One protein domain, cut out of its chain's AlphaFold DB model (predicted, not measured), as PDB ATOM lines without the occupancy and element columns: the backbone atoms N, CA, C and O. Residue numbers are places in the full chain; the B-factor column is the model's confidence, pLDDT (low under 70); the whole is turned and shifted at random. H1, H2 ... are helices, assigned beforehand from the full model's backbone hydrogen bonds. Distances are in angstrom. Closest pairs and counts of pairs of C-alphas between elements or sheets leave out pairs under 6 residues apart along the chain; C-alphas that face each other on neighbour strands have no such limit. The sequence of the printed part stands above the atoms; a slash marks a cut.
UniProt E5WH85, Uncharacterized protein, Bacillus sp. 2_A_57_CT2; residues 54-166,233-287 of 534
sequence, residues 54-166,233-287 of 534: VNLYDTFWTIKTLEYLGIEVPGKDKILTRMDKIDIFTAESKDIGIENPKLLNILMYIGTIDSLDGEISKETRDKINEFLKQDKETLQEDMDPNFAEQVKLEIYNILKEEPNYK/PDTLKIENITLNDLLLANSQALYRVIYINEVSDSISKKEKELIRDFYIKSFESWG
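Overview. This is residues 54 to 166 and 233 to 287 of the 534 residues of an uncharacterized protein of Bacillus sp. 2_A_57_CT2 (UniProt E5WH85). Two groups of helices are bridged by H1: the longest helix, H8, stands with H6 and H7 in a loose group at one end, and H3, H4 and H5 form an up-and-down bundle at the other. H1 lies between them, packed on H3 on one side and on H7 on the other, while H2 folds back along H3 in a helical hairpin. The printed part has 168 residues with eight named helices, H1 to H8 in order along the chain, and no named strand; its class is all helix. It is compact, with a radius of gyration of the C-alphas of 16.9 A, and spans 48 by 36 by 28 A.

Along the chain. H8, residues 269 to 286, runs 25.9 A from C-alpha 269 at (35.985, -32.022, -21.126) to C-alpha 286 at (43.564, -26.850, 3.115). H7 is residues 251 to 263, 18.4 A, and H6 is residues 243 to 249, 10.1 A. H1, residues 56 to 68, begins at C-alpha 56 at (41.488, -40.756, 5.438) and is 18.2 A long. H2 is residues 76 to 83, 10.6 A; H3 residues 102 to 115, 19.7 A; H4 residues 122 to 133, 16.5 A; H5 residues 145 to 159, 21.1 A.

Arrangement. H3 is the hub, touching H1, H2 and H5. Its closest C-alphas to H5, Leu 107 and Ile 155, are 5.5 A apart, at a shallow tilt of 30 degrees, the same way. H4 is close to H3 but not clearly touching, with closest C-alphas Ile 106 and Ile 128 at 7.3 A; they run opposite ways. H2 and H3, a hairpin, only just touch, with 3 pairs of C-alphas within 8 A, the closest Leu 80 and Ile 113 at 6.8 A. H1 touches H3, closest C-alphas Phe 60 and Thr 112 at 5.2 A, and touches H7, closest C-alphas Thr 65 and Tyr 255 at 5.2 A, at a shallow tilt of 17 degrees. H6 and H7 only just touch, with 3 pairs within 8 A, and only at the corner, closest C-alphas Leu 246 and Leu 254 at 5.9 A. H8 is close to H1 but not clearly touching, closest C-alphas Leu 66 and Arg 276 at 7.2 A. H5 and H7 are apart. Every O i to N i+4 pair is within hydrogen-bond range in H1, H2, H3, H4, H5, H7 and H8; in H6 it is 2 of 3.

Size, cuts and confidence. The two C-alphas farthest apart, Asp 135 and Lys 270, are 48.7 A apart. Residues 167 to 232 are not printed, and C-alphas 166 and 233 are 34.1 A apart across the cut. The links H2 to H3 and H4 to H5 are long. The mean pLDDT of the printed part is 77.9; 36 residues are under 70, among them 91 to 100, 135 to 144 and 242 to 249.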
ATOM      1  N   VAL A  54      43.014 -33.423   7.794       63.38
ATOM      2  CA  VAL A  54      42.840 -34.308   6.635       63.38
ATOM      3  C   VAL A  54      42.278 -35.638   7.121       63.38
ATOM      4  O   VAL A  54      42.912 -36.289   7.955       63.38
ATOM      5  N   ASN A  55      41.116 -36.046   6.610       71.12
ATOM      6  CA  ASN A  55      40.558 -37.356   6.920       71.12
ATOM      7  C   ASN A  55      41.032 -38.394   5.886       71.12
ATOM      8  O   ASN A  55      41.406 -38.080   4.751       71.12
ATOM      9  N   LEU A  56      41.037 -39.659   6.291       79.31
ATOM     10  CA  LEU A  56      41.488 -40.756   5.438       79.31
ATOM     11  C   LEU A  56      40.506 -41.047   4.287       79.31
ATOM     12  O   LEU A  56      40.927 -41.430   3.197       79.31
ATOM     13  N   TYR A  57      39.210 -40.849   4.531       80.81
ATOM     14  CA  TYR A  57      38.138 -41.185   3.597       80.81
ATOM     15  C   TYR A  57      38.141 -40.303   2.346       80.81
ATOM     16  O   TYR A  57      38.269 -40.820   1.235       80.81
ATOM     17  N   ASP A  58      38.058 -38.984   2.505       80.12
ATOM     18  CA  ASP A  58      38.026 -38.070   1.365       80.12
ATOM     19  C   ASP A  58      39.370 -38.017   0.658       80.12
ATOM     20  O   ASP A  58      39.402 -37.893  -0.566       80.12
ATOM     21  N   THR A  59      40.477 -38.178   1.390       83.62
ATOM     22  CA  THR A  59      41.805 -38.324   0.780       83.62
ATOM     23  C   THR A  59      41.826 -39.500  -0.189       83.62
ATOM     24  O   THR A  59      42.199 -39.330  -1.350       83.62
ATOM     25  N   PHE A  60      41.371 -40.674   0.254       88.00
ATOM     26  CA  PHE A  60      41.350 -41.876  -0.572       88.00
ATOM     27  C   PHE A  60      40.486 -41.703  -1.829       88.00
ATOM     28  O   PHE A  60      40.961 -41.943  -2.940       88.00
ATOM     29  N   TRP A  61      39.236 -41.249  -1.687       87.88
ATOM     30  CA  TRP A  61      38.327 -41.114  -2.832       87.88
ATOM     31  C   TRP A  61      38.706 -39.972  -3.777       87.88
ATOM     32  O   TRP A  61      38.543 -40.105  -4.992       87.88
ATOM     33  N   THR A  62      39.271 -38.883  -3.256       87.75
ATOM     34  CA  THR A  62      39.812 -37.798  -4.084       87.75
ATOM     35  C   THR A  62      40.976 -38.294  -4.932       87.75
ATOM     36  O   THR A  62      40.977 -38.086  -6.143       87.75
ATOM     37  N   ILE A  63      41.927 -39.022  -4.337       89.62
ATOM     38  CA  ILE A  63      43.061 -39.596  -5.072       89.62
ATOM     39  C   ILE A  63      42.575 -40.568  -6.139       89.62
ATOM     40  O   ILE A  63      42.998 -40.451  -7.285       89.62
ATOM     41  N   LYS A  64      41.642 -41.469  -5.802       90.56
ATOM     42  CA  LYS A  64      41.053 -42.389  -6.786       90.56
ATOM     43  C   LYS A  64      40.391 -41.654  -7.944       90.56
ATOM     44  O   LYS A  64      40.502 -42.097  -9.083       90.56
ATOM     45  N   THR A  65      39.742 -40.527  -7.672       90.25
ATOM     46  CA  THR A  65      39.116 -39.701  -8.708       90.25
ATOM     47  C   THR A  65      40.152 -39.038  -9.606       90.25
ATOM     48  O   THR A  65      40.039 -39.121 -10.827       90.25
ATOM     49  N   LEU A  66      41.182 -38.420  -9.026       89.00
ATOM     50  CA  LEU A  66      42.253 -37.772  -9.787       89.00
ATOM     51  C   LEU A  66      43.038 -38.780 -10.630       89.00
ATOM     52  O   LEU A  66      43.229 -38.548 -11.820       89.00
ATOM     53  N   GLU A  67      43.415 -39.918 -10.044       89.62
ATOM     54  CA  GLU A  67      44.103 -41.012 -10.733       89.62
ATOM     55  C   GLU A  67      43.272 -41.522 -11.915       89.62
ATOM     56  O   GLU A  67      43.775 -41.621 -13.034       89.62
ATOM     57  N   TYR A  68      41.981 -41.783 -11.691       88.38
ATOM     58  CA  TYR A  68      41.082 -42.271 -12.734       88.38
ATOM     59  C   TYR A  68      40.907 -41.268 -13.884       88.38
ATOM     60  O   TYR A  68      40.853 -41.662 -15.047       88.38
ATOM     61  N   LEU A  69      40.885 -39.970 -13.573       87.31
ATOM     62  CA  LEU A  69      40.824 -38.890 -14.562       87.31
ATOM     63  C   LEU A  69      42.186 -38.561 -15.206       87.31
ATOM     64  O   LEU A  69      42.251 -37.685 -16.071       87.31
ATOM     65  N   GLY A  70      43.274 -39.229 -14.805       87.06
ATOM     66  CA  GLY A  70      44.627 -38.957 -15.303       87.06
ATOM     67  C   GLY A  70      45.181 -37.594 -14.874       87.06
ATOM     68  O   GLY A  70      45.977 -36.993 -15.598       87.06
ATOM     69  N   ILE A  71      44.737 -37.081 -13.728       87.88
ATOM     70  CA  ILE A  71      45.163 -35.805 -13.153       87.88
ATOM     71  C   ILE A  71      46.257 -36.065 -12.115       87.88
ATOM     72  O   ILE A  71      46.119 -36.924 -11.246       87.88
ATOM     73  N   GLU A  72      47.338 -35.286 -12.175       88.38
ATOM     74  CA  GLU A  72      48.418 -35.360 -11.191       88.38
ATOM     75  C   GLU A  72      47.925 -34.980  -9.785       88.38
ATOM     76  O   GLU A  72      47.250 -33.965  -9.596       88.38
ATOM     77  N   VAL A  73      48.291 -35.791  -8.790       87.06
ATOM     78  CA  VAL A  73      47.966 -35.543  -7.382       87.06
ATOM     79  C   VAL A  73      48.894 -34.459  -6.820       87.06
ATOM     80  O   VAL A  73      50.097 -34.702  -6.663       87.06
ATOM     81  N   PRO A  74      48.371 -33.275  -6.456       83.75
ATOM     82  CA  PRO A  74      49.191 -32.207  -5.906       83.75
ATOM     83  C   PRO A  74      49.765 -32.593  -4.537       83.75
ATOM     84  O   PRO A  74      49.105 -33.209  -3.704       83.75
ATOM     85  N   GLY A  75      51.026 -32.219  -4.290       80.62
ATOM     86  CA  GLY A  75      51.683 -32.388  -2.989       80.62
ATOM     87  C   GLY A  75      51.752 -33.828  -2.468       80.62
ATOM     88  O   GLY A  75      51.789 -34.019  -1.252       80.62
ATOM     89  N   LYS A  76      51.808 -34.808  -3.374       86.88
ATOM     90  CA  LYS A  76      51.988 -36.248  -3.131       86.88
ATOM     91  C   LYS A  76      52.865 -36.590  -1.914       86.88
ATOM     92  O   LYS A  76      52.393 -37.255  -0.996       86.88
ATOM     93  N   ASP A  77      54.085 -36.055  -1.833       85.50
ATOM     94  CA  ASP A  77      55.020 -36.339  -0.726       85.50
ATOM     95  C   ASP A  77      54.507 -35.867   0.644       85.50
ATOM     96  O   ASP A  77      54.716 -36.521   1.670       85.50
ATOM     97  N   LYS A  78      53.800 -34.728   0.677       82.25
ATOM     98  CA  LYS A  78      53.185 -34.206   1.906       82.25
ATOM     99  C   LYS A  78      52.043 -35.105   2.366       82.25
ATOM    100  O   LYS A  78      51.844 -35.240   3.571       82.25
ATOM    101  N   ILE A  79      51.299 -35.692   1.427       82.88
ATOM    102  CA  ILE A  79      50.227 -36.642   1.727       82.88
ATOM    103  C   ILE A  79      50.839 -37.919   2.293       82.88
ATOM    104  O   ILE A  79      50.479 -38.297   3.400       82.88
ATOM    105  N   LEU A  80      51.828 -38.515   1.619       85.81
ATOM    106  CA  LEU A  80      52.526 -39.716   2.099       85.81
ATOM    107  C   LEU A  80      53.098 -39.527   3.514       85.81
ATOM    108  O   LEU A  80      52.791 -40.303   4.412       85.81
ATOM    109  N   THR A  81      53.790 -38.409   3.762       83.75
ATOM    110  CA  THR A  81      54.327 -38.066   5.096       83.75
ATOM    111  C   THR A  81      53.237 -37.965   6.175       83.75
ATOM    112  O   THR A  81      53.499 -38.166   7.364       83.75
ATOM    113  N   ARG A  82      52.014 -37.569   5.800       79.75
ATOM    114  CA  ARG A  82      50.868 -37.526   6.722       79.75
ATOM    115  C   ARG A  82      50.296 -38.916   6.950       79.75
ATOM    116  O   ARG A  82      50.014 -39.235   8.101       79.75
ATOM    117  N   MET A  83      50.165 -39.718   5.893       82.25
ATOM    118  CA  MET A  83      49.698 -41.101   5.986       82.25
ATOM    119  C   MET A  83      50.566 -41.893   6.967       82.25
ATOM    120  O   MET A  83      50.017 -42.502   7.874       82.25
ATOM    121  N   ASP A  84      51.892 -41.753   6.911       81.19
ATOM    122  CA  ASP A  84      52.831 -42.438   7.820       81.19
ATOM    123  C   ASP A  84      52.597 -42.163   9.320       81.19
ATOM    124  O   ASP A  84      53.085 -42.901  10.175       81.19
ATOM    125  N   LYS A  85      51.870 -41.092   9.665       80.88
ATOM    126  CA  LYS A  85      51.549 -40.721  11.053       80.88
ATOM    127  C   LYS A  85      50.208 -41.269  11.533       80.88
ATOM    128  O   LYS A  85      49.900 -41.132  12.715       80.88
ATOM    129  N   ILE A  86      49.394 -41.828  10.640       79.44
ATOM    130  CA  ILE A  86      48.078 -42.367  10.975       79.44
ATOM    131  C   ILE A  86      48.260 -43.768  11.555       79.44
ATOM    132  O   ILE A  86      48.713 -44.684  10.870       79.44
ATOM    133  N   ASP A  87      47.829 -43.962  12.801       80.25
ATOM    134  CA  ASP A  87      47.611 -45.309  13.321       80.25
ATOM    135  C   ASP A  87      46.277 -45.848  12.789       80.25
ATOM    136  O   ASP A  87      45.196 -45.561  13.307       80.25
ATOM    137  N   ILE A  88      46.355 -46.632  11.715       80.56
ATOM    138  CA  ILE A  88      45.193 -47.188  11.009       80.56
ATOM    139  C   ILE A  88      44.330 -48.123  11.866       80.56
ATOM    140  O   ILE A  88      43.179 -48.378  11.511       80.56
ATOM    141  N   PHE A  89      44.858 -48.632  12.983       78.50
ATOM    142  CA  PHE A  89      44.143 -49.552  13.869       78.50
ATOM    143  C   PHE A  89      43.372 -48.829  14.978       78.50
ATOM    144  O   PHE A  89      42.487 -49.438  15.589       78.50
ATOM    145  N   THR A  90      43.679 -47.550  15.214       70.00
ATOM    146  CA  THR A  90      43.023 -46.700  16.221       70.00
ATOM    147  C   THR A  90      42.387 -45.438  15.638       70.00
ATOM    148  O   THR A  90      41.780 -44.676  16.383       70.00
ATOM    149  N   ALA A  91      42.533 -45.181  14.335       66.38
ATOM    150  CA  ALA A  91      41.934 -44.026  13.677       66.38
ATOM    151  C   ALA A  91      40.397 -44.075  13.757       66.38
ATOM    152  O   ALA A  91      39.763 -44.990  13.226       66.38
ATOM    153  N   GLU A  92      39.793 -43.068  14.389       58.19
ATOM    154  CA  GLU A  92      38.351 -42.836  14.317       58.19
ATOM    155  C   GLU A  92      38.002 -42.341  12.908       58.19
ATOM    156  O   GLU A  92      38.403 -41.249  12.505       58.19
ATOM    157  N   SER A  93      37.246 -43.120  12.139       55.88
ATOM    158  CA  SER A  93      36.598 -42.619  10.927       55.88
ATOM    159  C   SER A  93      35.226 -42.069  11.315       55.88
ATOM    160  O   SER A  93      34.293 -42.835  11.551       55.88
ATOM    161  N   LYS A  94      35.101 -40.748  11.429       46.53
ATOM    162  CA  LYS A  94      33.844 -40.112  11.858       46.53
ATOM    163  C   LYS A  94      32.789 -39.967  10.755       46.53
ATOM    164  O   LYS A  94      31.633 -39.731  11.077       46.53
ATOM    165  N   ASP A  95      33.150 -40.153   9.483       45.75
ATOM    166  CA  ASP A  95      32.329 -39.668   8.355       45.75
ATOM    167  C   ASP A  95      31.393 -40.675   7.686       45.75
ATOM    168  O   ASP A  95      30.727 -40.377   6.698       45.75
ATOM    169  N   ILE A  96      31.273 -41.876   8.227       43.72
ATOM    170  CA  ILE A  96      30.261 -42.829   7.782       43.72
ATOM    171  C   ILE A  96      29.728 -43.409   9.073       43.72
ATOM    172  O   ILE A  96      30.548 -43.815   9.885       43.72
ATOM    173  N   GLY A  97      28.412 -43.424   9.292       38.44
ATOM    174  CA  GLY A  97      27.754 -43.978  10.489       38.44
ATOM    175  C   GLY A  97      27.948 -45.490  10.684       38.44
ATOM    176  O   GLY A  97      26.994 -46.211  10.943       38.44
ATOM    177  N   ILE A  98      29.173 -45.968  10.495       44.38
ATOM    178  CA  ILE A  98      29.694 -47.293  10.748       44.38
ATOM    179  C   ILE A  98      30.567 -47.120  11.988       44.38
ATOM    180  O   ILE A  98      31.653 -46.539  11.917       44.38
ATOM    181  N   GLU A  99      30.084 -47.590  13.132       40.88
ATOM    182  CA  GLU A  99      30.918 -47.684  14.323       40.88
ATOM    183  C   GLU A  99      32.081 -48.654  14.010       40.88
ATOM    184  O   GLU A  99      31.889 -49.773  13.543       40.88
ATOM    185  N   ASN A 100      33.322 -48.186  14.193       52.19
ATOM    186  CA  ASN A 100      34.548 -49.002  14.188       52.19
ATOM    187  C   ASN A 100      34.986 -49.699  12.858       52.19
ATOM    188  O   ASN A 100      35.275 -50.902  12.850       52.19
ATOM    189  N   PRO A 101      35.171 -49.003  11.715       70.38
ATOM    190  CA  PRO A 101      35.432 -49.650  10.427       70.38
ATOM    191  C   PRO A 101      36.930 -49.839  10.132       70.38
ATOM    192  O   PRO A 101      37.450 -49.409   9.099       70.38
ATOM    193  N   LYS A 102      37.645 -50.546  11.012       79.50
ATOM    194  CA  LYS A 102      39.093 -50.808  10.860       79.50
ATOM    195  C   LYS A 102      39.466 -51.387   9.488       79.50
ATOM    196  O   LYS A 102      40.482 -51.006   8.914       79.50
ATOM    197  N   LEU A 103      38.627 -52.263   8.923       81.25
ATOM    198  CA  LEU A 103      38.823 -52.807   7.572       81.25
ATOM    199  C   LEU A 103      38.790 -51.725   6.484       81.25
ATOM    200  O   LEU A 103      39.618 -51.755   5.576       81.25
ATOM    201  N   LEU A 104      37.870 -50.759   6.576       82.06
ATOM    202  CA  LEU A 104      37.818 -49.649   5.625       82.06
ATOM    203  C   LEU A 104      39.026 -48.733   5.804       82.06
ATOM    204  O   LEU A 104      39.621 -48.342   4.807       82.06
ATOM    205  N   ASN A 105      39.440 -48.447   7.041       84.25
ATOM    206  CA  ASN A 105      40.645 -47.653   7.292       84.25
ATOM    207  C   ASN A 105      41.883 -48.295   6.661       84.25
ATOM    208  O   ASN A 105      42.641 -47.619   5.971       84.25
ATOM    209  N   ILE A 106      42.056 -49.609   6.821       88.62
ATOM    210  CA  ILE A 106      43.152 -50.340   6.178       88.62
ATOM    211  C   ILE A 106      43.066 -50.208   4.655       88.62
ATOM    212  O   ILE A 106      44.060 -49.825   4.042       88.62
ATOM    213  N   LEU A 107      41.902 -50.483   4.049       88.94
ATOM    214  CA  LEU A 107      41.698 -50.379   2.598       88.94
ATOM    215  C   LEU A 107      42.035 -48.977   2.070       88.94
ATOM    216  O   LEU A 107      42.776 -48.841   1.097       88.94
ATOM    217  N   MET A 108      41.504 -47.942   2.718       89.94
ATOM    218  CA  MET A 108      41.705 -46.551   2.318       89.94
ATOM    219  C   MET A 108      43.167 -46.131   2.479       89.94
ATOM    220  O   MET A 108      43.713 -45.458   1.606       89.94
ATOM    221  N   TYR A 109      43.830 -46.574   3.549       90.62
ATOM    222  CA  TYR A 109      45.244 -46.303   3.790       90.62
ATOM    223  C   TYR A 109      46.142 -46.924   2.723       90.62
ATOM    224  O   TYR A 109      46.885 -46.212   2.050       90.62
ATOM    225  N   ILE A 110      46.056 -48.244   2.532       91.88
ATOM    226  CA  ILE A 110      46.920 -48.941   1.572       91.88
ATOM    227  C   ILE A 110      46.615 -48.505   0.144       91.88
ATOM    228  O   ILE A 110      47.532 -48.360  -0.653       91.88
ATOM    229  N   GLY A 111      45.339 -48.266  -0.171       91.31
ATOM    230  CA  GLY A 111      44.924 -47.843  -1.495       91.31
ATOM    231  C   GLY A 111      45.351 -46.411  -1.803       91.31
ATOM    232  O   GLY A 111      45.657 -46.121  -2.953       91.31
ATOM    233  N   THR A 112      45.436 -45.542  -0.790       91.12
ATOM    234  CA  THR A 112      46.035 -44.206  -0.917       91.12
ATOM    235  C   THR A 112      47.528 -44.306  -1.203       91.12
ATOM    236  O   THR A 112      48.010 -43.672  -2.135       91.12
ATOM    237  N   ILE A 113      48.264 -45.110  -0.430       91.94
ATOM    238  CA  ILE A 113      49.710 -45.282  -0.626       91.94
ATOM    239  C   ILE A 113      50.008 -45.874  -2.008       91.94
ATOM    240  O   ILE A 113      50.868 -45.348  -2.704       91.94
ATOM    241  N   ASP A 114      49.271 -46.908  -2.422       91.12
ATOM    242  CA  ASP A 114      49.419 -47.562  -3.729       91.12
ATOM    243  C   ASP A 114      49.147 -46.590  -4.891       91.12
ATOM    244  O   ASP A 114      49.985 -46.456  -5.777       91.12
ATOM    245  N   SER A 115      48.051 -45.819  -4.839       90.44
ATOM    246  CA  SER A 115      47.741 -44.780  -5.841       90.44
ATOM    247  C   SER A 115      48.772 -43.647  -5.900       90.44
ATOM    248  O   SER A 115      48.858 -42.925  -6.892       90.44
ATOM    249  N   LEU A 116      49.534 -43.451  -4.826       90.38
ATOM    250  CA  LEU A 116      50.622 -42.488  -4.753       90.38
ATOM    251  C   LEU A 116      51.993 -43.163  -4.917       90.38
ATOM    252  O   LEU A 116      52.988 -42.587  -4.493       90.38
ATOM    253  N   ASP A 117      52.095 -44.353  -5.506       89.88
ATOM    254  CA  ASP A 117      53.363 -45.087  -5.690       89.88
ATOM    255  C   ASP A 117      54.259 -45.128  -4.431       89.88
ATOM    256  O   ASP A 117      55.489 -45.119  -4.521       89.88
ATOM    257  N   GLY A 118      53.658 -45.082  -3.243       88.25
ATOM    258  CA  GLY A 118      54.366 -45.111  -1.974       88.25
ATOM    259  C   GLY A 118      54.657 -46.543  -1.538       88.25
ATOM    260  O   GLY A 118      54.037 -47.505  -1.997       88.25
ATOM    261  N   GLU A 119      55.587 -46.701  -0.600       89.19
ATOM    262  CA  GLU A 119      55.921 -48.012  -0.051       89.19
ATOM    263  C   GLU A 119      55.266 -48.218   1.316       89.19
ATOM    264  O   GLU A 119      55.525 -47.495   2.276       89.19
ATOM    265  N   ILE A 120      54.434 -49.257   1.433       88.12
ATOM    266  CA  ILE A 120      53.916 -49.697   2.732       88.12
ATOM    267  C   ILE A 120      55.058 -50.381   3.482       88.12
ATOM    268  O   ILE A 120      55.579 -51.402   3.022       88.12
ATOM    269  N   SER A 121      55.409 -49.849   4.656       88.06
ATOM    270  CA  SER A 121      56.452 -50.434   5.498       88.06
ATOM    271  C   SER A 121      56.168 -51.914   5.793       88.06
ATOM    272  O   SER A 121      55.015 -52.330   5.949       88.06
ATOM    273  N   LYS A 122      57.230 -52.722   5.905       89.62
ATOM    274  CA  LYS A 122      57.094 -54.145   6.241       89.62
ATOM    275  C   LYS A 122      56.333 -54.348   7.555       89.62
ATOM    276  O   LYS A 122      55.475 -55.217   7.624       89.62
ATOM    277  N   GLU A 123      56.607 -53.520   8.561       89.56
ATOM    278  CA  GLU A 123      55.924 -53.582   9.855       89.56
ATOM    279  C   GLU A 123      54.410 -53.363   9.711       89.56
ATOM    280  O   GLU A 123      53.615 -54.143  10.233       89.56
ATOM    281  N   THR A 124      54.001 -52.334   8.963       88.62
ATOM    282  CA  THR A 124      52.585 -52.048   8.703       88.62
ATOM    283  C   THR A 124      51.931 -53.184   7.918       88.62
ATOM    284  O   THR A 124      50.831 -53.615   8.261       88.62
ATOM    285  N   ARG A 125      52.617 -53.714   6.896       90.19
ATOM    286  CA  ARG A 125      52.141 -54.856   6.102       90.19
ATOM    287  C   ARG A 125      51.940 -56.104   6.966       90.19
ATOM    288  O   ARG A 125      50.901 -56.749   6.857       90.19
ATOM    289  N   ASP A 126      52.893 -56.420   7.840       88.81
ATOM    290  CA  ASP A 126      52.819 -57.576   8.738       88.81
ATOM    291  C   ASP A 126      51.648 -57.430   9.728       88.81
ATOM    292  O   ASP A 126      50.865 -58.369   9.881       88.81
ATOM    293  N   LYS A 127      51.447 -56.234  10.304       88.81
ATOM    294  CA  LYS A 127      50.296 -55.922  11.174       88.81
ATOM    295  C   LYS A 127      48.952 -56.058  10.452       88.81
ATOM    296  O   LYS A 127      48.015 -56.628  11.006       88.81
ATOM    297  N   ILE A 128      48.845 -55.571   9.211       88.81
ATOM    298  CA  ILE A 128      47.629 -55.729   8.396       88.81
ATOM    299  C   ILE A 128      47.363 -57.213   8.133       88.81
ATOM    300  O   ILE A 128      46.249 -57.688   8.338       88.81
ATOM    301  N   ASN A 129      48.384 -57.966   7.726       86.31
ATOM    302  CA  ASN A 129      48.257 -59.395   7.459       86.31
ATOM    303  C   ASN A 129      47.870 -60.194   8.712       86.31
ATOM    304  O   ASN A 129      47.105 -61.152   8.612       86.31
ATOM    305  N   GLU A 130      48.383 -59.824   9.886       86.62
ATOM    306  CA  GLU A 130      47.969 -60.403  11.166       86.62
ATOM    307  C   GLU A 130      46.499 -60.090  11.463       86.62
ATOM    308  O   GLU A 130      45.727 -61.006  11.743       86.62
ATOM    309  N   PHE A 131      46.086 -58.830  11.307       85.19
ATOM    310  CA  PHE A 131      44.700 -58.400  11.496       85.19
ATOM    311  C   PHE A 131      43.722 -59.148  10.575       85.19
ATOM    312  O   PHE A 131      42.676 -59.616  11.022       85.19
ATOM    313  N   LEU A 132      44.070 -59.346   9.299       81.25
ATOM    314  CA  LEU A 132      43.228 -60.072   8.338       81.25
ATOM    315  C   LEU A 132      43.070 -61.568   8.659       81.25
ATOM    316  O   LEU A 132      42.097 -62.178   8.200       81.25
ATOM    317  N   LYS A 133      44.012 -62.154   9.416       78.06
ATOM    318  CA  LYS A 133      43.995 -63.559   9.858       78.06
ATOM    319  C   LYS A 133      43.183 -63.787  11.135       78.06
ATOM    320  O   LYS A 133      42.896 -64.944  11.436       78.06
ATOM    321  N   GLN A 134      42.842 -62.732  11.881       74.44
ATOM    322  CA  GLN A 134      42.009 -62.843  13.082       74.44
ATOM    323  C   GLN A 134      40.603 -63.356  12.722       74.44
ATOM    324  O   GLN A 134      40.101 -63.122  11.616       74.44
ATOM    325  N   ASP A 135      40.004 -64.126  13.635       55.84
ATOM    326  CA  ASP A 135      38.783 -64.892  13.369       55.84
ATOM    327  C   ASP A 135      37.554 -63.990  13.144       55.84
ATOM    328  O   ASP A 135      37.507 -62.833  13.570       55.84
ATOM    329  N   LYS A 136      36.547 -64.516  12.437       56.66
ATOM    330  CA  LYS A 136      35.397 -63.745  11.922       56.66
ATOM    331  C   LYS A 136      34.605 -63.007  13.001       56.66
ATOM    332  O   LYS A 136      34.123 -61.914  12.723       56.66
ATOM    333  N   GLU A 137      34.487 -63.577  14.196       52.22
ATOM    334  CA  GLU A 137      33.682 -63.011  15.287       52.22
ATOM    335  C   GLU A 137      34.256 -61.692  15.829       52.22
ATOM    336  O   GLU A 137      33.495 -60.837  16.258       52.22
ATOM    337  N   THR A 138      35.570 -61.461  15.732       52.41
ATOM    338  CA  THR A 138      36.223 -60.242  16.258       52.41
ATOM    339  C   THR A 138      36.198 -59.059  15.276       52.41
ATOM    340  O   THR A 138      36.581 -57.947  15.629       52.41
ATOM    341  N   LEU A 139      35.785 -59.293  14.025       54.25
ATOM    342  CA  LEU A 139      35.837 -58.321  12.922       54.25
ATOM    343  C   LEU A 139      34.449 -57.861  12.441       54.25
ATOM    344  O   LEU A 139      34.380 -57.012  11.553       54.25
ATOM    345  N   GLN A 140      33.369 -58.467  12.946       53.91
ATOM    346  CA  GLN A 140      32.027 -58.412  12.348       53.91
ATOM    347  C   GLN A 140      30.943 -57.778  13.226       53.91
ATOM    348  O   GLN A 140      29.797 -57.783  12.790       53.91
ATOM    349  N   GLU A 141      31.260 -57.250  14.414       54.06
ATOM    350  CA  GLU A 141      30.216 -56.796  15.350       54.06
ATOM    351  C   GLU A 141      29.250 -55.762  14.723       54.06
ATOM    352  O   GLU A 141      28.059 -55.838  15.013       54.06
ATOM    353  N   ASP A 142      29.694 -54.959  13.735       59.34
ATOM    354  CA  ASP A 142      28.885 -53.871  13.145       59.34
ATOM    355  C   ASP A 142      28.855 -53.799  11.594       59.34
ATOM    356  O   ASP A 142      28.371 -52.820  11.023       59.34
ATOM    357  N   MET A 143      29.362 -54.807  10.863       64.38
ATOM    358  CA  MET A 143      29.445 -54.766   9.386       64.38
ATOM    359  C   MET A 143      28.815 -55.989   8.715       64.38
ATOM    360  O   MET A 143      29.070 -57.126   9.109       64.38
ATOM    361  N   ASP A 144      28.058 -55.767   7.629       69.25
ATOM    362  CA  ASP A 144      27.516 -56.858   6.812       69.25
ATOM    363  C   ASP A 144      28.644 -57.832   6.391       69.25
ATOM    364  O   ASP A 144      29.632 -57.413   5.773       69.25
ATOM    365  N   PRO A 145      28.520 -59.144   6.679       71.44
ATOM    366  CA  PRO A 145      29.577 -60.114   6.403       71.44
ATOM    367  C   PRO A 145      29.959 -60.205   4.925       71.44
ATOM    368  O   PRO A 145      31.098 -60.546   4.593       71.44
ATOM    369  N   ASN A 146      29.020 -59.925   4.014       70.44
ATOM    370  CA  ASN A 146      29.303 -59.942   2.588       70.44
ATOM    371  C   ASN A 146      30.124 -58.728   2.163       70.44
ATOM    372  O   ASN A 146      31.001 -58.894   1.311       70.44
ATOM    373  N   PHE A 147      29.838 -57.559   2.725       74.88
ATOM    374  CA  PHE A 147      30.581 -56.331   2.492       74.88
ATOM    375  C   PHE A 147      31.983 -56.390   3.108       74.88
ATOM    376  O   PHE A 147      32.962 -56.140   2.406       74.88
ATOM    377  N   ALA A 148      32.108 -56.841   4.360       76.81
ATOM    378  CA  ALA A 148      33.400 -57.010   5.030       76.81
ATOM    379  C   ALA A 148      34.354 -57.902   4.222       76.81
ATOM    380  O   ALA A 148      35.539 -57.609   4.070       76.81
ATOM    381  N   GLU A 149      33.830 -58.981   3.646       77.25
ATOM    382  CA  GLU A 149      34.626 -59.863   2.806       77.25
ATOM    383  C   GLU A 149      35.068 -59.219   1.492       77.25
ATOM    384  O   GLU A 149      36.201 -59.404   1.056       77.25
ATOM    385  N   GLN A 150      34.185 -58.454   0.850       78.88
ATOM    386  CA  GLN A 150      34.549 -57.707  -0.350       78.88
ATOM    387  C   GLN A 150      35.731 -56.771  -0.057       78.88
ATOM    388  O   GLN A 150      36.701 -56.765  -0.810       78.88
ATOM    389  N   VAL A 151      35.679 -56.050   1.066       82.25
ATOM    390  CA  VAL A 151      36.756 -55.157   1.514       82.25
ATOM    391  C   VAL A 151      38.062 -55.929   1.731       82.25
ATOM    392  O   VAL A 151      39.111 -55.502   1.252       82.25
ATOM    393  N   LYS A 152      38.017 -57.104   2.376       83.50
ATOM    394  CA  LYS A 152      39.202 -57.967   2.542       83.50
ATOM    395  C   LYS A 152      39.812 -58.384   1.205       83.50
ATOM    396  O   LYS A 152      41.029 -58.327   1.052       83.50
ATOM    397  N   LEU A 153      38.991 -58.792   0.236       84.75
ATOM    398  CA  LEU A 153      39.467 -59.167  -1.099       84.75
ATOM    399  C   LEU A 153      40.141 -57.995  -1.816       84.75
ATOM    400  O   LEU A 153      41.176 -58.181  -2.455       84.75
ATOM    401  N   GLU A 154      39.586 -56.790  -1.692       86.56
ATOM    402  CA  GLU A 154      40.208 -55.577  -2.227       86.56
ATOM    403  C   GLU A 154      41.558 -55.293  -1.546       86.56
ATOM    404  O   GLU A 154      42.536 -55.017  -2.243       86.56
ATOM    405  N   ILE A 155      41.663 -55.481  -0.224       89.00
ATOM    406  CA  ILE A 155      42.934 -55.354   0.509       89.00
ATOM    407  C   ILE A 155      43.985 -56.352   0.004       89.00
ATOM    408  O   ILE A 155      45.102 -55.947  -0.321       89.00
ATOM    409  N   TYR A 156      43.641 -57.640  -0.105       87.38
ATOM    410  CA  TYR A 156      44.556 -58.667  -0.623       87.38
ATOM    411  C   TYR A 156      45.043 -58.337  -2.038       87.38
ATOM    412  O   TYR A 156      46.233 -58.460  -2.330       87.38
ATOM    413  N   ASN A 157      44.139 -57.861  -2.898       85.94
ATOM    414  CA  ASN A 157      44.469 -57.474  -4.265       85.94
ATOM    415  C   ASN A 157      45.462 -56.305  -4.324       85.94
ATOM    416  O   ASN A 157      46.409 -56.372  -5.108       85.94
ATOM    417  N   ILE A 158      45.283 -55.271  -3.492       86.75
ATOM    418  CA  ILE A 158      46.215 -54.130  -3.416       86.75
ATOM    419  C   ILE A 158      47.575 -54.587  -2.874       86.75
ATOM    420  O   ILE A 158      48.620 -54.256  -3.431       86.75
ATOM    421  N   LEU A 159      47.583 -55.418  -1.827       87.12
ATOM    422  CA  LEU A 159      48.823 -55.943  -1.248       87.12
ATOM    423  C   LEU A 159      49.538 -56.967  -2.144       87.12
ATOM    424  O   LEU A 159      50.713 -57.247  -1.892       87.12
ATOM    425  N   LYS A 160      48.869 -57.466  -3.195       85.38
ATOM    426  CA  LYS A 160      49.329 -58.541  -4.094       85.38
ATOM    427  C   LYS A 160      49.573 -59.859  -3.351       85.38
ATOM    428  O   LYS A 160      50.510 -60.589  -3.656       85.38
ATOM    429  N   GLU A 161      48.715 -60.148  -2.381       82.75
ATOM    430  CA  GLU A 161      48.763 -61.334  -1.524       82.75
ATOM    431  C   GLU A 161      47.641 -62.310  -1.918       82.75
ATOM    432  O   GLU A 161      46.572 -61.893  -2.369       82.75
ATOM    433  N   GLU A 162      47.853 -63.619  -1.752       77.38
ATOM    434  CA  GLU A 162      46.809 -64.604  -2.059       77.38
ATOM    435  C   GLU A 162      45.708 -64.602  -0.981       77.38
ATOM    436  O   GLU A 162      45.990 -64.868   0.193       77.38
ATOM    437  N   PRO A 163      44.432 -64.359  -1.342       73.75
ATOM    438  CA  PRO A 163      43.352 -64.350  -0.370       73.75
ATOM    439  C   PRO A 163      43.016 -65.775   0.085       73.75
ATOM    440  O   PRO A 163      42.677 -66.645  -0.723       73.75
ATOM    441  N   ASN A 164      43.006 -66.008   1.398       66.94
ATOM    442  CA  ASN A 164      42.456 -67.237   1.965       66.94
ATOM    443  C   ASN A 164      40.927 -67.122   2.079       66.94
ATOM    444  O   ASN A 164      40.408 -66.696   3.111       66.94
ATOM    445  N   TYR A 165      40.198 -67.471   1.012       65.12
ATOM    446  CA  TYR A 165      38.740 -67.320   0.988       65.12
ATOM    447  C   TYR A 165      37.967 -68.477   0.336       65.12
ATOM    448  O   TYR A 165      38.419 -69.116  -0.619       65.12
ATOM    449  N   LYS A 166      36.735 -68.695   0.823       58.62
ATOM    450  CA  LYS A 166      35.710 -69.572   0.234       58.62
ATOM    451  C   LYS A 166      34.473 -68.749  -0.128       58.62
ATOM    452  O   LYS A 166      33.756 -68.299   0.761       58.62
ATOM    453  N   PRO A 233      20.947 -45.090 -16.207       79.25
ATOM    454  CA  PRO A 233      19.708 -44.335 -16.197       79.25
ATOM    455  C   PRO A 233      20.004 -42.839 -16.259       79.25
ATOM    456  O   PRO A 233      21.011 -42.378 -15.721       79.25
ATOM    457  N   ASP A 234      19.105 -42.076 -16.883       79.94
ATOM    458  CA  ASP A 234      19.273 -40.628 -17.048       79.94
ATOM    459  C   ASP A 234      19.482 -39.909 -15.710       79.94
ATOM    460  O   ASP A 234      20.250 -38.956 -15.644       79.94
ATOM    461  N   THR A 235      18.880 -40.417 -14.631       78.38
ATOM    462  CA  THR A 235      19.034 -39.906 -13.260       78.38
ATOM    463  C   THR A 235      20.454 -40.022 -12.699       78.38
ATOM    464  O   THR A 235      20.767 -39.354 -11.719       78.38
ATOM    465  N   LEU A 236      21.309 -40.860 -13.294       78.31
ATOM    466  CA  LEU A 236      22.710 -41.042 -12.902       78.31
ATOM    467  C   LEU A 236      23.705 -40.426 -13.893       78.31
ATOM    468  O   LEU A 236      24.920 -40.513 -13.681       78.31
ATOM    469  N   LYS A 237      23.214 -39.818 -14.980       79.50
ATOM    470  CA  LYS A 237      24.070 -39.090 -15.912       79.50
ATOM    471  C   LYS A 237      24.557 -37.807 -15.263       79.50
ATOM    472  O   LYS A 237      23.766 -37.068 -14.684       79.50
ATOM    473  N   ILE A 238      25.849 -37.532 -15.395       76.50
ATOM    474  CA  ILE A 238      26.493 -36.399 -14.723       76.50
ATOM    475  C   ILE A 238      25.880 -35.047 -15.123       76.50
ATOM    476  O   ILE A 238      25.776 -34.164 -14.283       76.50
ATOM    477  N   GLU A 239      25.369 -34.929 -16.353       72.06
ATOM    478  CA  GLU A 239      24.658 -33.745 -16.862       72.06
ATOM    479  C   GLU A 239      23.310 -33.478 -16.166       72.06
ATOM    480  O   GLU A 239      22.846 -32.340 -16.122       72.06
ATOM    481  N   ASN A 240      22.686 -34.524 -15.614       72.88
ATOM    482  CA  ASN A 240      21.398 -34.462 -14.920       72.88
ATOM    483  C   ASN A 240      21.557 -34.447 -13.397       72.88
ATOM    484  O   ASN A 240      20.572 -34.295 -12.674       72.88
ATOM    485  N   ILE A 241      22.786 -34.615 -12.904       70.38
ATOM    486  CA  ILE A 241      23.107 -34.494 -11.492       70.38
ATOM    487  C   ILE A 241      23.708 -33.113 -11.258       70.38
ATOM    488  O   ILE A 241      24.568 -32.652 -12.007       70.38
ATOM    489  N   THR A 242      23.314 -32.448 -10.174       69.00
ATOM    490  CA  THR A 242      24.000 -31.234  -9.738       69.00
ATOM    491  C   THR A 242      25.415 -31.599  -9.283       69.00
ATOM    492  O   THR A 242      25.647 -31.915  -8.117       69.00
ATOM    493  N   LEU A 243      26.380 -31.557 -10.206       67.12
ATOM    494  CA  LEU A 243      27.786 -31.885  -9.950       67.12
ATOM    495  C   LEU A 243      28.339 -31.125  -8.734       67.12
ATOM    496  O   LEU A 243      29.114 -31.678  -7.961       67.12
ATOM    497  N   ASN A 244      27.875 -29.891  -8.523       63.16
ATOM    498  CA  ASN A 244      28.243 -29.062  -7.376       63.16
ATOM    499  C   ASN A 244      27.802 -29.668  -6.042       63.16
ATOM    500  O   ASN A 244      28.586 -29.675  -5.102       63.16
ATOM    501  N   ASP A 245      26.586 -30.207  -5.953       64.31
ATOM    502  CA  ASP A 245      26.092 -30.827  -4.720       64.31
ATOM    503  C   ASP A 245      26.864 -32.118  -4.434       64.31
ATOM    504  O   ASP A 245      27.192 -32.431  -3.289       64.31
ATOM    505  N   LEU A 246      27.227 -32.841  -5.494       68.19
ATOM    506  CA  LEU A 246      27.937 -34.108  -5.393       68.19
ATOM    507  C   LEU A 246      29.426 -33.931  -5.031       68.19
ATOM    508  O   LEU A 246      29.954 -34.717  -4.247       68.19
ATOM    509  N   LEU A 247      30.067 -32.854  -5.511       68.69
ATOM    510  CA  LEU A 247      31.407 -32.403  -5.093       68.69
ATOM    511  C   LEU A 247      31.492 -32.080  -3.593       68.69
ATOM    512  O   LEU A 247      32.581 -32.103  -3.017       68.69
ATOM    513  N   LEU A 248      30.354 -31.808  -2.950       62.97
ATOM    514  CA  LEU A 248      30.296 -31.435  -1.539       62.97
ATOM    515  C   LEU A 248      29.778 -32.492  -0.601       62.97
ATOM    516  O   LEU A 248      30.186 -32.516   0.557       62.97
ATOM    517  N   ALA A 249      28.861 -33.322  -1.068       63.56
ATOM    518  CA  ALA A 249      28.163 -34.225  -0.180       63.56
ATOM    519  C   ALA A 249      28.946 -35.516   0.068       63.56
ATOM    520  O   ALA A 249      28.895 -36.044   1.177       63.56
ATOM    521  N   ASN A 250      29.613 -36.076  -0.952       73.12
ATOM    522  CA  ASN A 250      30.177 -37.420  -0.833       73.12
ATOM    523  C   ASN A 250      31.235 -37.730  -1.912       73.12
ATOM    524  O   ASN A 250      30.906 -38.005  -3.069       73.12
ATOM    525  N   SER A 251      32.511 -37.761  -1.518       78.62
ATOM    526  CA  SER A 251      33.649 -38.033  -2.409       78.62
ATOM    527  C   SER A 251      33.616 -39.433  -3.049       78.62
ATOM    528  O   SER A 251      33.992 -39.589  -4.213       78.62
ATOM    529  N   GLN A 252      33.100 -40.452  -2.352       84.31
ATOM    530  CA  GLN A 252      32.913 -41.796  -2.911       84.31
ATOM    531  C   GLN A 252      31.817 -41.839  -3.974       84.31
ATOM    532  O   GLN A 252      31.991 -42.474  -5.017       84.31
ATOM    533  N   ALA A 253      30.670 -41.214  -3.705       83.44
ATOM    534  CA  ALA A 253      29.573 -41.141  -4.660       83.44
ATOM    535  C   ALA A 253      30.030 -40.399  -5.917       83.44
ATOM    536  O   ALA A 253      29.757 -40.868  -7.019       83.44
ATOM    537  N   LEU A 254      30.807 -39.323  -5.755       85.19
ATOM    538  CA  LEU A 254      31.423 -38.604  -6.865       85.19
ATOM    539  C   LEU A 254      32.339 -39.481  -7.699       85.19
ATOM    540  O   LEU A 254      32.124 -39.586  -8.906       85.19
ATOM    541  N   TYR A 255      33.290 -40.167  -7.068       89.12
ATOM    542  CA  TYR A 255      34.148 -41.115  -7.772       89.12
ATOM    543  C   TYR A 255      33.326 -42.140  -8.566       89.12
ATOM    544  O   TYR A 255      33.593 -42.384  -9.741       89.12
ATOM    545  N   ARG A 256      32.294 -42.728  -7.947       89.38
ATOM    546  CA  ARG A 256      31.455 -43.749  -8.590       89.38
ATOM    547  C   ARG A 256      30.657 -43.191  -9.762       89.38
ATOM    548  O   ARG A 256      30.614 -43.838 -10.803       89.38
ATOM    549  N   VAL A 257      30.057 -42.010  -9.617       88.00
ATOM    550  CA  VAL A 257      29.324 -41.331 -10.697       88.00
ATOM    551  C   VAL A 257      30.262 -41.028 -11.862       88.00
ATOM    552  O   VAL A 257      29.922 -41.354 -12.998       88.00
ATOM    553  N   ILE A 258      31.454 -40.483 -11.594       87.75
ATOM    554  CA  ILE A 258      32.477 -40.223 -12.618       87.75
ATOM    555  C   ILE A 258      32.864 -41.524 -13.319       87.75
ATOM    556  O   ILE A 258      32.808 -41.593 -14.541       87.75
ATOM    557  N   TYR A 259      33.193 -42.568 -12.556       89.31
ATOM    558  CA  TYR A 259      33.581 -43.868 -13.096       89.31
ATOM    559  C   TYR A 259      32.513 -44.436 -14.039       89.31
ATOM    560  O   TYR A 259      32.809 -44.857 -15.154       89.31
ATOM    561  N   ILE A 260      31.252 -44.418 -13.610       87.62
ATOM    562  CA  ILE A 260      30.128 -44.925 -14.398       87.62
ATOM    563  C   ILE A 260      29.941 -44.109 -15.692       87.62
ATOM    564  O   ILE A 260      29.725 -44.703 -16.746       87.62
ATOM    565  N   ASN A 261      30.045 -42.778 -15.620       86.19
ATOM    566  CA  ASN A 261      29.831 -41.879 -16.762       86.19
ATOM    567  C   ASN A 261      31.005 -41.859 -17.755       86.19
ATOM    568  O   ASN A 261      30.784 -41.676 -18.948       86.19
ATOM    569  N   GLU A 262      32.243 -42.048 -17.298       82.69
ATOM    570  CA  GLU A 262      33.413 -42.213 -18.175       82.69
ATOM    571  C   GLU A 262      33.332 -43.522 -18.960       82.69
ATOM    572  O   GLU A 262      33.587 -43.537 -20.158       82.69
ATOM    573  N   VAL A 263      32.896 -44.616 -18.322       76.25
ATOM    574  CA  VAL A 263      32.676 -45.901 -19.013       76.25
ATOM    575  C   VAL A 263      31.592 -45.795 -20.097       76.25
ATOM    576  O   VAL A 263      31.617 -46.565 -21.057       76.25
ATOM    577  N   SER A 264      30.653 -44.853 -19.960       70.38
ATOM    578  CA  SER A 264      29.600 -44.566 -20.943       70.38
ATOM    579  C   SER A 264      29.893 -43.353 -21.839       70.38
ATOM    580  O   SER A 264      28.971 -42.860 -22.489       70.38
ATOM    581  N   ASP A 265      31.131 -42.836 -21.851       72.12
ATOM    582  CA  ASP A 265      31.566 -41.666 -22.637       72.12
ATOM    583  C   ASP A 265      30.660 -40.419 -22.478       72.12
ATOM    584  O   ASP A 265      30.481 -39.621 -23.399       72.12
ATOM    585  N   SER A 266      30.050 -40.247 -21.302       74.31
ATOM    586  CA  SER A 266      28.997 -39.251 -21.044       74.31
ATOM    587  C   SER A 266      29.481 -37.996 -20.309       74.31
ATOM    588  O   SER A 266      28.675 -37.127 -19.996       74.31
ATOM    589  N   ILE A 267      30.781 -37.882 -20.025       78.25
ATOM    590  CA  ILE A 267      31.366 -36.727 -19.329       78.25
ATOM    591  C   ILE A 267      32.194 -35.850 -20.277       78.25
ATOM    592  O   ILE A 267      33.139 -36.276 -20.950       78.25
ATOM    593  N   SER A 268      31.840 -34.575 -20.329       83.25
ATOM    594  CA  SER A 268      32.481 -33.577 -21.169       83.25
ATOM    595  C   SER A 268      33.848 -33.153 -20.625       83.25
ATOM    596  O   SER A 268      34.135 -33.200 -19.428       83.25
ATOM    597  N   LYS A 269      34.697 -32.622 -21.512       85.50
ATOM    598  CA  LYS A 269      35.985 -32.022 -21.126       85.50
ATOM    599  C   LYS A 269      35.829 -30.922 -20.063       85.50
ATOM    600  O   LYS A 269      36.651 -30.835 -19.157       85.50
ATOM    601  N   LYS A 270      34.771 -30.112 -20.161       84.44
ATOM    602  CA  LYS A 270      34.484 -29.017 -19.224       84.44
ATOM    603  C   LYS A 270      34.209 -29.540 -17.810       84.44
ATOM    604  O   LYS A 270      34.658 -28.934 -16.843       84.44
ATOM    605  N   GLU A 271      33.495 -30.654 -17.683       84.12
ATOM    606  CA  GLU A 271      33.211 -31.272 -16.379       84.12
ATOM    607  C   GLU A 271      34.479 -31.852 -15.752       84.12
ATOM    608  O   GLU A 271      34.731 -31.621 -14.571       84.12
ATOM    609  N   LYS A 272      35.334 -32.508 -16.550       83.94
ATOM    610  CA  LYS A 272      36.650 -32.983 -16.087       83.94
ATOM    611  C   LYS A 272      37.524 -31.833 -15.578       83.94
ATOM    612  O   LYS A 272      38.156 -31.959 -14.533       83.94
ATOM    613  N   GLU A 273      37.545 -30.705 -16.292       84.12
ATOM    614  CA  GLU A 273      38.268 -29.496 -15.875       84.12
ATOM    615  C   GLU A 273      37.704 -28.907 -14.575       84.12
ATOM    616  O   GLU A 273      38.477 -28.547 -13.691       84.12
ATOM    617  N   LEU A 274      36.378 -28.882 -14.414       83.00
ATOM    618  CA  LEU A 274      35.731 -28.413 -13.188       83.00
ATOM    619  C   LEU A 274      36.091 -29.286 -11.975       83.00
ATOM    620  O   LEU A 274      36.451 -28.752 -10.927       83.00
ATOM    621  N   ILE A 275      36.052 -30.616 -12.124       84.31
ATOM    622  CA  ILE A 275      36.431 -31.572 -11.069       84.31
ATOM    623  C   ILE A 275      37.917 -31.421 -10.716       84.31
ATOM    624  O   ILE A 275      38.278 -31.359  -9.538       84.31
ATOM    625  N   ARG A 276      38.778 -31.313 -11.737       85.88
ATOM    626  CA  ARG A 276      40.218 -31.073 -11.575       85.88
ATOM    627  C   ARG A 276      40.479 -29.815 -10.757       85.88
ATOM    628  O   ARG A 276      41.194 -29.868  -9.758       85.88
ATOM    629  N   ASP A 277      39.922 -28.690 -11.192       83.44
ATOM    630  CA  ASP A 277      40.179 -27.397 -10.569       83.44
ATOM    631  C   ASP A 277      39.635 -27.362  -9.135       83.44
ATOM    632  O   ASP A 277      40.298 -26.814  -8.254       83.44
ATOM    633  N   PHE A 278      38.485 -27.995  -8.872       82.31
ATOM    634  CA  PHE A 278      37.936 -28.134  -7.522       82.31
ATOM    635  C   PHE A 278      38.915 -28.850  -6.583       82.31
ATOM    636  O   PHE A 278      39.271 -28.302  -5.540       82.31
ATOM    637  N   TYR A 279      39.397 -30.040  -6.956       80.62
ATOM    638  CA  TYR A 279      40.281 -30.828  -6.092       80.62
ATOM    639  C   TYR A 279      41.690 -30.250  -5.943       80.62
ATOM    640  O   TYR A 279      42.285 -30.380  -4.871       80.62
ATOM    641  N   ILE A 280      42.235 -29.606  -6.980       80.00
ATOM    642  CA  ILE A 280      43.538 -28.934  -6.886       80.00
ATOM    643  C   ILE A 280      43.437 -27.728  -5.953       80.00
ATOM    644  O   ILE A 280      44.200 -27.633  -4.992       80.00
ATOM    645  N   LYS A 281      42.462 -26.840  -6.179       74.12
ATOM    646  CA  LYS A 281      42.270 -25.662  -5.322       74.12
ATOM    647  C   LYS A 281      41.934 -26.062  -3.886       74.12
ATOM    648  O   LYS A 281      42.404 -25.416  -2.945       74.12
ATOM    649  N   SER A 282      41.156 -27.134  -3.698       73.69
ATOM    650  CA  SER A 282      40.887 -27.671  -2.365       73.69
ATOM    651  C   SER A 282      42.183 -28.186  -1.720       73.69
ATOM    652  O   SER A 282      42.504 -27.817  -0.596       73.69
ATOM    653  N   PHE A 283      43.028 -28.923  -2.440       74.12
ATOM    654  CA  PHE A 283      44.313 -29.347  -1.888       74.12
ATOM    655  C   PHE A 283      45.190 -28.168  -1.448       74.12
ATOM    656  O   PHE A 283      45.663 -28.141  -0.308       74.12
ATOM    657  N   GLU A 284      45.399 -27.200  -2.343       68.38
ATOM    658  CA  GLU A 284      46.298 -26.061  -2.131       68.38
ATOM    659  C   GLU A 284      45.865 -25.186  -0.954       68.38
ATOM    660  O   GLU A 284      46.713 -24.662  -0.230       68.38
ATOM    661  N   SER A 285      44.556 -25.080  -0.721       61.19
ATOM    662  CA  SER A 285      44.020 -24.208   0.323       61.19
ATOM    663  C   SER A 285      43.973 -24.877   1.711       61.19
ATOM    664  O   SER A 285      44.092 -24.194   2.733       61.19
ATOM    665  N   TRP A 286      43.811 -26.207   1.809       61.28
ATOM    666  CA  TRP A 286      43.564 -26.850   3.115       61.28
ATOM    667  C   TRP A 286      43.945 -28.333   3.259       61.28
ATOM    668  O   TRP A 286      44.038 -28.803   4.394       61.28
ATOM    669  N   GLY A 287      44.282 -29.048   2.181       61.78
ATOM    670  CA  GLY A 287      44.430 -30.512   2.185       61.78
ATOM    671  C   GLY A 287      43.068 -31.226   2.226       61.78
ATOM    672  O   GLY A 287      42.130 -30.726   2.830       61.78
TER     673      GLY A 287